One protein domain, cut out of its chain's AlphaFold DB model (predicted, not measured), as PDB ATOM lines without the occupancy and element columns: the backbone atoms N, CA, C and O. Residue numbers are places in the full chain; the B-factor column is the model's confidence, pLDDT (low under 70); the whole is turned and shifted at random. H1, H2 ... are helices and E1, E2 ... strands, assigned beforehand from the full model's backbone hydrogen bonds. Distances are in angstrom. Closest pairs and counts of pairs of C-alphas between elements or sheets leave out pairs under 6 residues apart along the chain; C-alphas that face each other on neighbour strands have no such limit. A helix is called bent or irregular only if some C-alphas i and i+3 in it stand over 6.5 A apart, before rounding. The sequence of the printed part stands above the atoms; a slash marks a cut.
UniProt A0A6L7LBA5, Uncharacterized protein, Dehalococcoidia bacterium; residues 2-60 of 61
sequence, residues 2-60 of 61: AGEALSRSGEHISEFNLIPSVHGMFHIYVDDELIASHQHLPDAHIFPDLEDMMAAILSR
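This is residues 2 to 60 of the 61 residues of an uncharacterized protein of Dehalococcoidia bacterium (UniProt A0A6L7LBA5). Two short strand hairpins follow one another along an elongated body, E1 with E2 and then E3 with E4; H2 folds back over the E1 and E2 hairpin, with H1 beside H2, while E3 and E4 make the opposite end. A long loop, residues 13 to 26, leads from H1 to E1. The printed part has 59 residues, with two named helices and four named strands in the order H1, E1, E2, E3, E4, H2, a mixed class with two antiparallel two-stranded sheets. It is only just compact, close to loose, with a radius of gyration of the C-alphas of 12.4 A and spans of 40 by 21 by 20 A.

Look first at E1, residues 27 to 30, and E2, residues 33 to 37, an antiparallel hairpin at 152 degrees; N 28 and O 36 are 2.8 A apart, within hydrogen-bond range. Across residue 38, E2 runs on at 36 degrees into E3, residues 39 to 41. E3 forms an antiparallel hairpin with E4, residues 44 to 46, where N 39 and O 46 are 2.9 A apart. From there go to H2, residues 50 to 58: its closest C-alphas to E2 are those of Met 53 and Ile 35, 6.9 A apart. H1, residues 2 to 12, only just touches H2, with 3 pairs of C-alphas within 8 A, the closest Ala 5 and Met 54 at 6.7 A. They run the same way at a shallow tilt of 9 degrees. Every O i to N i+4 pair is within hydrogen-bond range in H2, and 5 of 7 in H1.

Find C-alpha 27 at (9.507, -19.195, -17.449), where E1 begins; it spans 10.2 A, E2 11.3 A. H1 spans 13.7 A from C-alpha 2 at (14.155, -27.399, -9.349) and is irregular, with C-alphas 8 and 11 8.3 A apart. E3 spans 6.2 A and E4 6.3 A. H2 spans 12.1 A and ends at C-alpha 58, (20.937, -32.874, -21.035).

The two C-alphas farthest apart, Glu 11 and Pro 42, are 40.2 A apart. The link from H1 to E1 is long; the other links are tight. The printed part has no cut, and no printed residue is under 70 in pLDDT.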
ATOM      1  N   ALA A   2      12.814 -27.675  -9.902       90.94
ATOM      2  CA  ALA A   2      14.155 -27.399  -9.349       90.94
ATOM      3  C   ALA A   2      14.817 -28.577  -8.604       90.94
ATOM      4  O   ALA A   2      15.930 -28.971  -8.935       90.94
ATOM      5  N   GLY A   3      14.111 -29.185  -7.643       94.06
ATOM      6  CA  GLY A   3      14.650 -30.322  -6.888       94.06
ATOM      7  C   GLY A   3      14.986 -31.537  -7.760       94.06
ATOM      8  O   GLY A   3      15.971 -32.216  -7.505       94.06
ATOM      9  N   GLU A   4      14.212 -31.775  -8.821       94.62
ATOM     10  CA  GLU A   4      14.456 -32.891  -9.737       94.62
ATOM     11  C   GLU A   4      15.684 -32.637 -10.617       94.62
ATOM     12  O   GLU A   4      16.533 -33.515 -10.750       94.62
ATOM     13  N   ALA A   5      15.810 -31.424 -11.170       94.00
ATOM     14  CA  ALA A   5      16.959 -31.033 -11.986       94.00
ATOM     15  C   ALA A   5      18.271 -31.150 -11.201       94.00
ATOM     16  O   ALA A   5      19.230 -31.754 -11.677       94.00
ATOM     17  N   LEU A   6      18.286 -30.649  -9.960       95.19
ATOM     18  CA  LEU A   6      19.453 -30.734  -9.083       95.19
ATOM     19  C   LEU A   6      19.769 -32.176  -8.663       95.19
ATOM     20  O   LEU A   6      20.935 -32.544  -8.591       95.19
ATOM     21  N   SER A   7      18.750 -33.007  -8.426       96.44
ATOM     22  CA  SER A   7      18.943 -34.423  -8.085       96.44
ATOM     23  C   SER A   7      19.551 -35.226  -9.242       96.44
ATOM     24  O   SER A   7      20.432 -36.055  -9.023       96.44
ATOM     25  N   ARG A   8      19.099 -34.981 -10.479       94.81
ATOM     26  CA  ARG A   8      19.502 -35.767 -11.661       94.81
ATOM     27  C   ARG A   8      20.761 -35.264 -12.359       94.81
ATOM     28  O   ARG A   8      21.460 -36.065 -12.967       94.81
ATOM     29  N   SER A   9      21.007 -33.958 -12.338       94.88
ATOM     30  CA  SER A   9      22.055 -33.322 -13.151       94.88
ATOM     31  C   SER A   9      22.783 -32.207 -12.402       94.88
ATOM     32  O   SER A   9      23.479 -31.410 -13.022       94.88
ATOM     33  N   GLY A  10      22.646 -32.133 -11.073       93.94
ATOM     34  CA  GLY A  10      23.225 -31.060 -10.261       93.94
ATOM     35  C   GLY A  10      24.746 -30.943 -10.354       93.94
ATOM     36  O   GLY A  10      25.272 -29.852 -10.187       93.94
ATOM     37  N   GLU A  11      25.456 -32.025 -10.684       95.88
ATOM     38  CA  GLU A  11      26.907 -31.992 -10.922       95.88
ATOM     39  C   GLU A  11      27.310 -31.201 -12.179       95.88
ATOM     40  O   GLU A  11      28.449 -30.751 -12.284       95.88
ATOM     41  N   HIS A  12      26.367 -30.989 -13.101       94.94
ATOM     42  CA  HIS A  12      26.548 -30.221 -14.333       94.94
ATOM     43  C   HIS A  12      25.918 -28.822 -14.272       94.94
ATOM     44  O   HIS A  12      26.034 -28.057 -15.225       94.94
ATOM     45  N   ILE A  13      25.252 -28.472 -13.168       94.81
ATOM     46  CA  ILE A  13      24.578 -27.184 -12.990       94.81
ATOM     47  C   ILE A  13      25.432 -26.324 -12.061       94.81
ATOM     48  O   ILE A  13      25.550 -26.603 -10.869       94.81
ATOM     49  N   SER A  14      26.022 -25.260 -12.602       95.12
ATOM     50  CA  SER A  14      26.823 -24.311 -11.821       95.12
ATOM     51  C   SER A  14      25.968 -23.477 -10.862       95.12
ATOM     52  O   SER A  14      26.368 -23.241  -9.722       95.12
ATOM     53  N   GLU A  15      24.786 -23.053 -11.308       94.94
ATOM     54  CA  GLU A  15      23.836 -22.253 -10.540       94.94
ATOM     55  C   GLU A  15      22.393 -22.607 -10.924       94.94
ATOM     56  O   GLU A  15      22.086 -22.863 -12.088       94.94
ATOM     57  N   PHE A  16      21.487 -22.603  -9.943       95.25
ATOM     58  CA  PHE A  16      20.053 -22.762 -10.170       95.25
ATOM     59  C   PHE A  16      19.289 -21.683  -9.402       95.25
ATOM     60  O   PHE A  16      19.224 -21.710  -8.172       95.25
ATOM     61  N   ASN A  17      18.661 -20.759 -10.129       96.06
ATOM     62  CA  ASN A  17      17.977 -19.607  -9.546       96.06
ATOM     63  C   ASN A  17      16.453 -19.761  -9.592       96.06
ATOM     64  O   ASN A  17      15.868 -20.045 -10.635       96.06
ATOM     65  N   LEU A  18      15.791 -19.505  -8.460       95.50
ATOM     66  CA  LEU A  18      14.340 -19.325  -8.390       95.50
ATOM     67  C   LEU A  18      14.041 -17.837  -8.244       95.50
ATOM     68  O   LEU A  18      14.244 -17.260  -7.177       95.50
ATOM     69  N   ILE A  19      13.570 -17.222  -9.325       95.38
ATOM     70  CA  ILE A  19      13.347 -15.777  -9.400       95.38
ATOM     71  C   ILE A  19      11.839 -15.504  -9.292       95.38
ATOM     72  O   ILE A  19      11.093 -15.878 -10.201       95.38
ATOM     73  N   PRO A  20      11.353 -14.866  -8.208       95.38
ATOM     74  CA  PRO A  20       9.966 -14.424  -8.126       95.38
ATOM     75  C   PRO A  20       9.642 -13.436  -9.249       95.38
ATOM     76  O   PRO A  20      10.428 -12.536  -9.538       95.38
ATOM     77  N   SER A  21       8.467 -13.582  -9.857       94.88
ATOM     78  CA  SER A  21       8.018 -12.722 -10.953       94.88
ATOM     79  C   SER A  21       6.592 -12.216 -10.729       94.88
ATOM     80  O   SER A  21       5.994 -12.417  -9.669       94.88
ATOM     81  N   VAL A  22       6.054 -11.517 -11.726       93.50
ATOM     82  CA  VAL A  22       4.670 -11.038 -11.730       93.50
ATOM     83  C   VAL A  22       3.676 -12.200 -11.784       93.50
ATOM     84  O   VAL A  22       4.007 -13.325 -12.164       93.50
ATOM     85  N   HIS A  23       2.430 -11.920 -11.400       90.75
ATOM     86  CA  HIS A  23       1.359 -12.911 -11.388       90.75
ATOM     87  C   HIS A  23       1.214 -13.623 -12.742       90.75
ATOM     88  O   HIS A  23       1.172 -12.980 -13.789       90.75
ATOM     89  N   GLY A  24       1.106 -14.953 -12.700       88.50
ATOM     90  CA  GLY A  24       0.899 -15.786 -13.884       88.50
ATOM     91  C   GLY A  24       2.140 -15.981 -14.756       88.50
ATOM     92  O   GLY A  24       2.028 -16.595 -15.811       88.50
ATOM     93  N   MET A  25       3.314 -15.495 -14.351       92.25
ATOM     94  CA  MET A  25       4.549 -15.683 -15.112       92.25
ATOM     95  C   MET A  25       5.330 -16.885 -14.570       92.25
ATOM     96  O   MET A  25       5.614 -16.970 -13.375       92.25
ATOM     97  N   PHE A  26       5.645 -17.833 -15.452       94.94
ATOM     98  CA  PHE A  26       6.459 -19.003 -15.132       94.94
ATOM     99  C   PHE A  26       7.302 -19.365 -16.354       94.94
ATOM    100  O   PHE A  26       6.803 -19.965 -17.303       94.94
ATOM    101  N   HIS A  27       8.564 -18.948 -16.360       95.31
ATOM    102  CA  HIS A  27       9.507 -19.195 -17.449       95.31
ATOM    103  C   HIS A  27      10.661 -20.065 -16.959       95.31
ATOM    104  O   HIS A  27      11.062 -19.980 -15.797       95.31
ATOM    105  N   ILE A  28      11.205 -20.867 -17.865       96.19
ATOM    106  CA  ILE A  28      12.393 -21.680 -17.644       96.19
ATOM    107  C   ILE A  28      13.456 -21.210 -18.624       96.19
ATOM    108  O   ILE A  28      13.248 -21.256 -19.838       96.19
ATOM    109  N   TYR A  29      14.586 -20.785 -18.072       96.12
ATOM    110  CA  TYR A  29      15.773 -20.420 -18.825       96.12
ATOM    111  C   TYR A  29      16.900 -21.402 -18.512       96.12
ATOM    112  O   TYR A  29      17.043 -21.819 -17.361       96.12
ATOM    113  N   VAL A  30      17.690 -21.754 -19.522       95.62
ATOM    114  CA  VAL A  30      18.942 -22.510 -19.376       95.62
ATOM    115  C   VAL A  30      20.001 -21.754 -20.166       95.62
ATOM    116  O   VAL A  30      19.801 -21.513 -21.352       95.62
ATOM    117  N   ASP A  31      21.085 -21.340 -19.507       94.81
ATOM    118  CA  ASP A  31      22.137 -20.500 -20.100       94.81
ATOM    119  C   ASP A  31      21.579 -19.255 -20.820       94.81
ATOM    120  O   ASP A  31      21.878 -18.993 -21.982       94.81
ATOM    121  N   ASP A  32      20.702 -18.517 -20.126       94.31
ATOM    122  CA  ASP A  32      19.982 -17.326 -20.614       94.31
ATOM    123  C   ASP A  32      19.027 -17.555 -21.807       94.31
ATOM    124  O   ASP A  32      18.335 -16.629 -22.245       94.31
ATOM    125  N   GLU A  33      18.897 -18.788 -22.303       96.44
ATOM    126  CA  GLU A  33      17.962 -19.151 -23.367       96.44
ATOM    127  C   GLU A  33      16.599 -19.548 -22.790       96.44
ATOM    128  O   GLU A  33      16.511 -20.416 -21.922       96.44
ATOM    129  N   LEU A  34      15.515 -18.934 -23.282       95.88
ATOM    130  CA  LEU A  34      14.153 -19.320 -22.907       95.88
ATOM    131  C   LEU A  34      13.812 -20.678 -23.526       95.88
ATOM    132  O   LEU A  34      13.568 -20.767 -24.727       95.88
ATOM    133  N   ILE A  35      13.718 -21.706 -22.690       95.94
ATOM    134  CA  ILE A  35      13.396 -23.069 -23.127       95.94
ATOM    135  C   ILE A  35      11.888 -23.307 -23.112       95.94
ATOM    136  O   ILE A  35      11.336 -23.912 -24.027       95.94
ATOM    137  N   ALA A  36      11.202 -22.820 -22.076       94.25
ATOM    138  CA  ALA A  36       9.766 -23.012 -21.926       94.25
ATOM    139  C   ALA A  36       9.127 -21.868 -21.131       94.25
ATOM    140  O   ALA A  36       9.747 -21.268 -20.252       94.25
ATOM    141  N   SER A  37       7.864 -21.566 -21.424       95.31
ATOM    142  CA  SER A  37       7.098 -20.515 -20.745       95.31
ATOM    143  C   SER A  37       5.653 -20.939 -20.513       95.31
ATOM    144  O   SER A  37       5.081 -21.680 -21.309       95.31
ATOM    145  N   HIS A  38       5.064 -20.465 -19.416       95.25
ATOM    146  CA  HIS A  38       3.635 -20.593 -19.182       95.25
ATOM    147  C   HIS A  38       2.869 -19.721 -20.172       95.25
ATOM    148  O   HIS A  38       3.118 -18.519 -20.284       95.25
ATOM    149  N   GLN A  39       1.923 -20.339 -20.870       93.50
ATOM    150  CA  GLN A  39       1.070 -19.676 -21.842       93.50
ATOM    151  C   GLN A  39      -0.362 -19.648 -21.328       93.50
ATOM    152  O   GLN A  39      -0.951 -20.681 -21.004       93.50
ATOM    153  N   HIS A  40      -0.922 -18.442 -21.288       91.25
ATOM    154  CA  HIS A  40      -2.321 -18.222 -20.966       91.25
ATOM    155  C   HIS A  40      -3.119 -18.068 -22.262       91.25
ATOM    156  O   HIS A  40      -3.011 -17.055 -22.955       91.25
ATOM    157  N   LEU A  41      -3.893 -19.094 -22.597       89.69
ATOM    158  CA  LEU A  41      -4.848 -19.096 -23.701       89.69
ATOM    159  C   LEU A  41      -6.255 -18.806 -23.153       89.69
ATOM    160  O   LEU A  41      -6.483 -19.009 -21.962       89.69
ATOM    161  N   PRO A  42      -7.220 -18.381 -23.993       91.94
ATOM    162  CA  PRO A  42      -8.577 -18.063 -23.536       91.94
ATOM    163  C   PRO A  42      -9.248 -19.166 -22.699       91.94
ATOM    164  O   PRO A  42      -9.946 -18.847 -21.744       91.94
ATOM    165  N   ASP A  43      -8.981 -20.436 -23.022       93.50
ATOM    166  CA  ASP A  43      -9.605 -21.603 -22.381       93.50
ATOM    167  C   ASP A  43      -8.589 -22.572 -21.742       93.50
ATOM    168  O   ASP A  43      -8.954 -23.681 -21.349       93.50
ATOM    169  N   ALA A  44      -7.300 -22.210 -21.667       90.50
ATOM    170  CA  ALA A  44      -6.266 -23.126 -21.184       90.50
ATOM    171  C   ALA A  44      -5.047 -22.424 -20.570       90.50
ATOM    172  O   ALA A  44      -4.588 -21.386 -21.043       90.50
ATOM    173  N   HIS A  45      -4.473 -23.073 -19.557       91.44
ATOM    174  CA  HIS A  45      -3.181 -22.728 -18.972       91.44
ATOM    175  C   HIS A  45      -2.175 -23.825 -19.302       91.44
ATOM    176  O   HIS A  45      -2.286 -24.942 -18.794       91.44
ATOM    177  N   ILE A  46      -1.199 -23.511 -20.149       93.00
ATOM    178  CA  ILE A  46      -0.144 -24.453 -20.529       93.00
ATOM    179  C   ILE A  46       1.082 -24.115 -19.699       93.00
ATOM    180  O   ILE A  46       1.664 -23.048 -19.875       93.00
ATOM    181  N   PHE A  47       1.456 -24.998 -18.778       93.19
ATOM    182  CA  PHE A  47       2.660 -24.844 -17.966       93.19
ATOM    183  C   PHE A  47       3.846 -25.572 -18.607       93.19
ATOM    184  O   PHE A  47       3.638 -26.615 -19.225       93.19
ATOM    185  N   PRO A  48       5.078 -25.064 -18.430       94.25
ATOM    186  CA  PRO A  48       6.284 -25.791 -18.799       94.25
ATOM    187  C   PRO A  48       6.361 -27.168 -18.146       94.25
ATOM    188  O   PRO A  48       6.060 -27.306 -16.956       94.25
ATOM    189  N   ASP A  49       6.814 -28.152 -18.916       93.06
ATOM    190  CA  ASP A  49       7.039 -29.503 -18.427       93.06
ATOM    191  C   ASP A  49       8.476 -29.686 -17.911       93.06
ATOM    192  O   ASP A  49       9.441 -29.071 -18.375       93.06
ATOM    193  N   LEU A  50       8.609 -30.569 -16.926       93.19
ATOM    194  CA  LEU A  50       9.882 -31.060 -16.433       93.19
ATOM    195  C   LEU A  50      10.668 -31.771 -17.541       93.19
ATOM    196  O   LEU A  50      11.885 -31.606 -17.588       93.19
ATOM    197  N   GLU A  51      10.013 -32.564 -18.395       93.31
ATOM    198  CA  GLU A  51      10.706 -33.337 -19.434       93.31
ATOM    199  C   GLU A  51      11.423 -32.426 -20.436       93.31
ATOM    200  O   GLU A  51      12.610 -32.635 -20.696       93.31
ATOM    201  N   ASP A  52      10.765 -31.356 -20.892       92.19
ATOM    202  CA  ASP A  52      11.357 -30.351 -21.783       92.19
ATOM    203  C   ASP A  52      12.554 -29.640 -21.133       92.19
ATOM    204  O   ASP A  52      13.613 -29.488 -21.748       92.19
ATOM    205  N   MET A  53      12.424 -29.249 -19.857       94.31
ATOM    206  CA  MET A  53      13.530 -28.647 -19.102       94.31
ATOM    207  C   MET A  53      14.716 -29.613 -18.987       94.31
ATOM    208  O   MET A  53      15.860 -29.216 -19.213       94.31
ATOM    209  N   MET A  54      14.463 -30.878 -18.641       95.75
ATOM    210  CA  MET A  54      15.522 -31.879 -18.498       95.75
ATOM    211  C   MET A  54      16.194 -32.179 -19.837       95.75
ATOM    212  O   MET A  54      17.417 -32.285 -19.880       95.75
ATOM    213  N   ALA A  55      15.432 -32.274 -20.928       95.31
ATOM    214  CA  ALA A  55      15.985 -32.465 -22.264       95.31
ATOM    215  C   ALA A  55      16.915 -31.306 -22.659       95.31
ATOM    216  O   ALA A  55      18.013 -31.543 -23.166       95.31
ATOM    217  N   ALA A  56      16.526 -30.062 -22.362       95.56
ATOM    218  CA  ALA A  56      17.365 -28.897 -22.620       95.56
ATOM    219  C   ALA A  56      18.665 -28.910 -21.801       95.56
ATOM    220  O   ALA A  56      19.727 -28.638 -22.365       95.56
ATOM    221  N   ILE A  57      18.609 -29.282 -20.517       94.81
ATOM    222  CA  ILE A  57      19.809 -29.449 -19.678       94.81
ATOM    223  C   ILE A  57      20.716 -30.538 -20.263       94.81
ATOM    224  O   ILE A  57      21.888 -30.287 -20.525       94.81
ATOM    225  N   LEU A  58      20.170 -31.728 -20.535       94.62
ATOM    226  CA  LEU A  58      20.937 -32.874 -21.035       94.62
ATOM    227  C   LEU A  58      21.575 -32.620 -22.405       94.62
ATOM    228  O   LEU A  58      22.640 -33.155 -22.683       94.62
ATOM    229  N   SER A  59      20.957 -31.796 -23.255       95.69
ATOM    230  CA  SER A  59      21.524 -31.433 -24.564       95.69
ATOM    231  C   SER A  59      22.782 -30.551 -24.495       95.69
ATOM    232  O   SER A  59      23.425 -30.342 -25.523       95.69
ATOM    233  N   ARG A  60      23.117 -30.017 -23.310       93.12
ATOM    234  CA  ARG A  60      24.241 -29.092 -23.068       93.12
ATOM    235  C   ARG A  60      25.394 -29.721 -22.276       93.12
ATOM    236  O   ARG A  60      26.390 -29.044 -22.029       93.12
TER     237      ARG A  60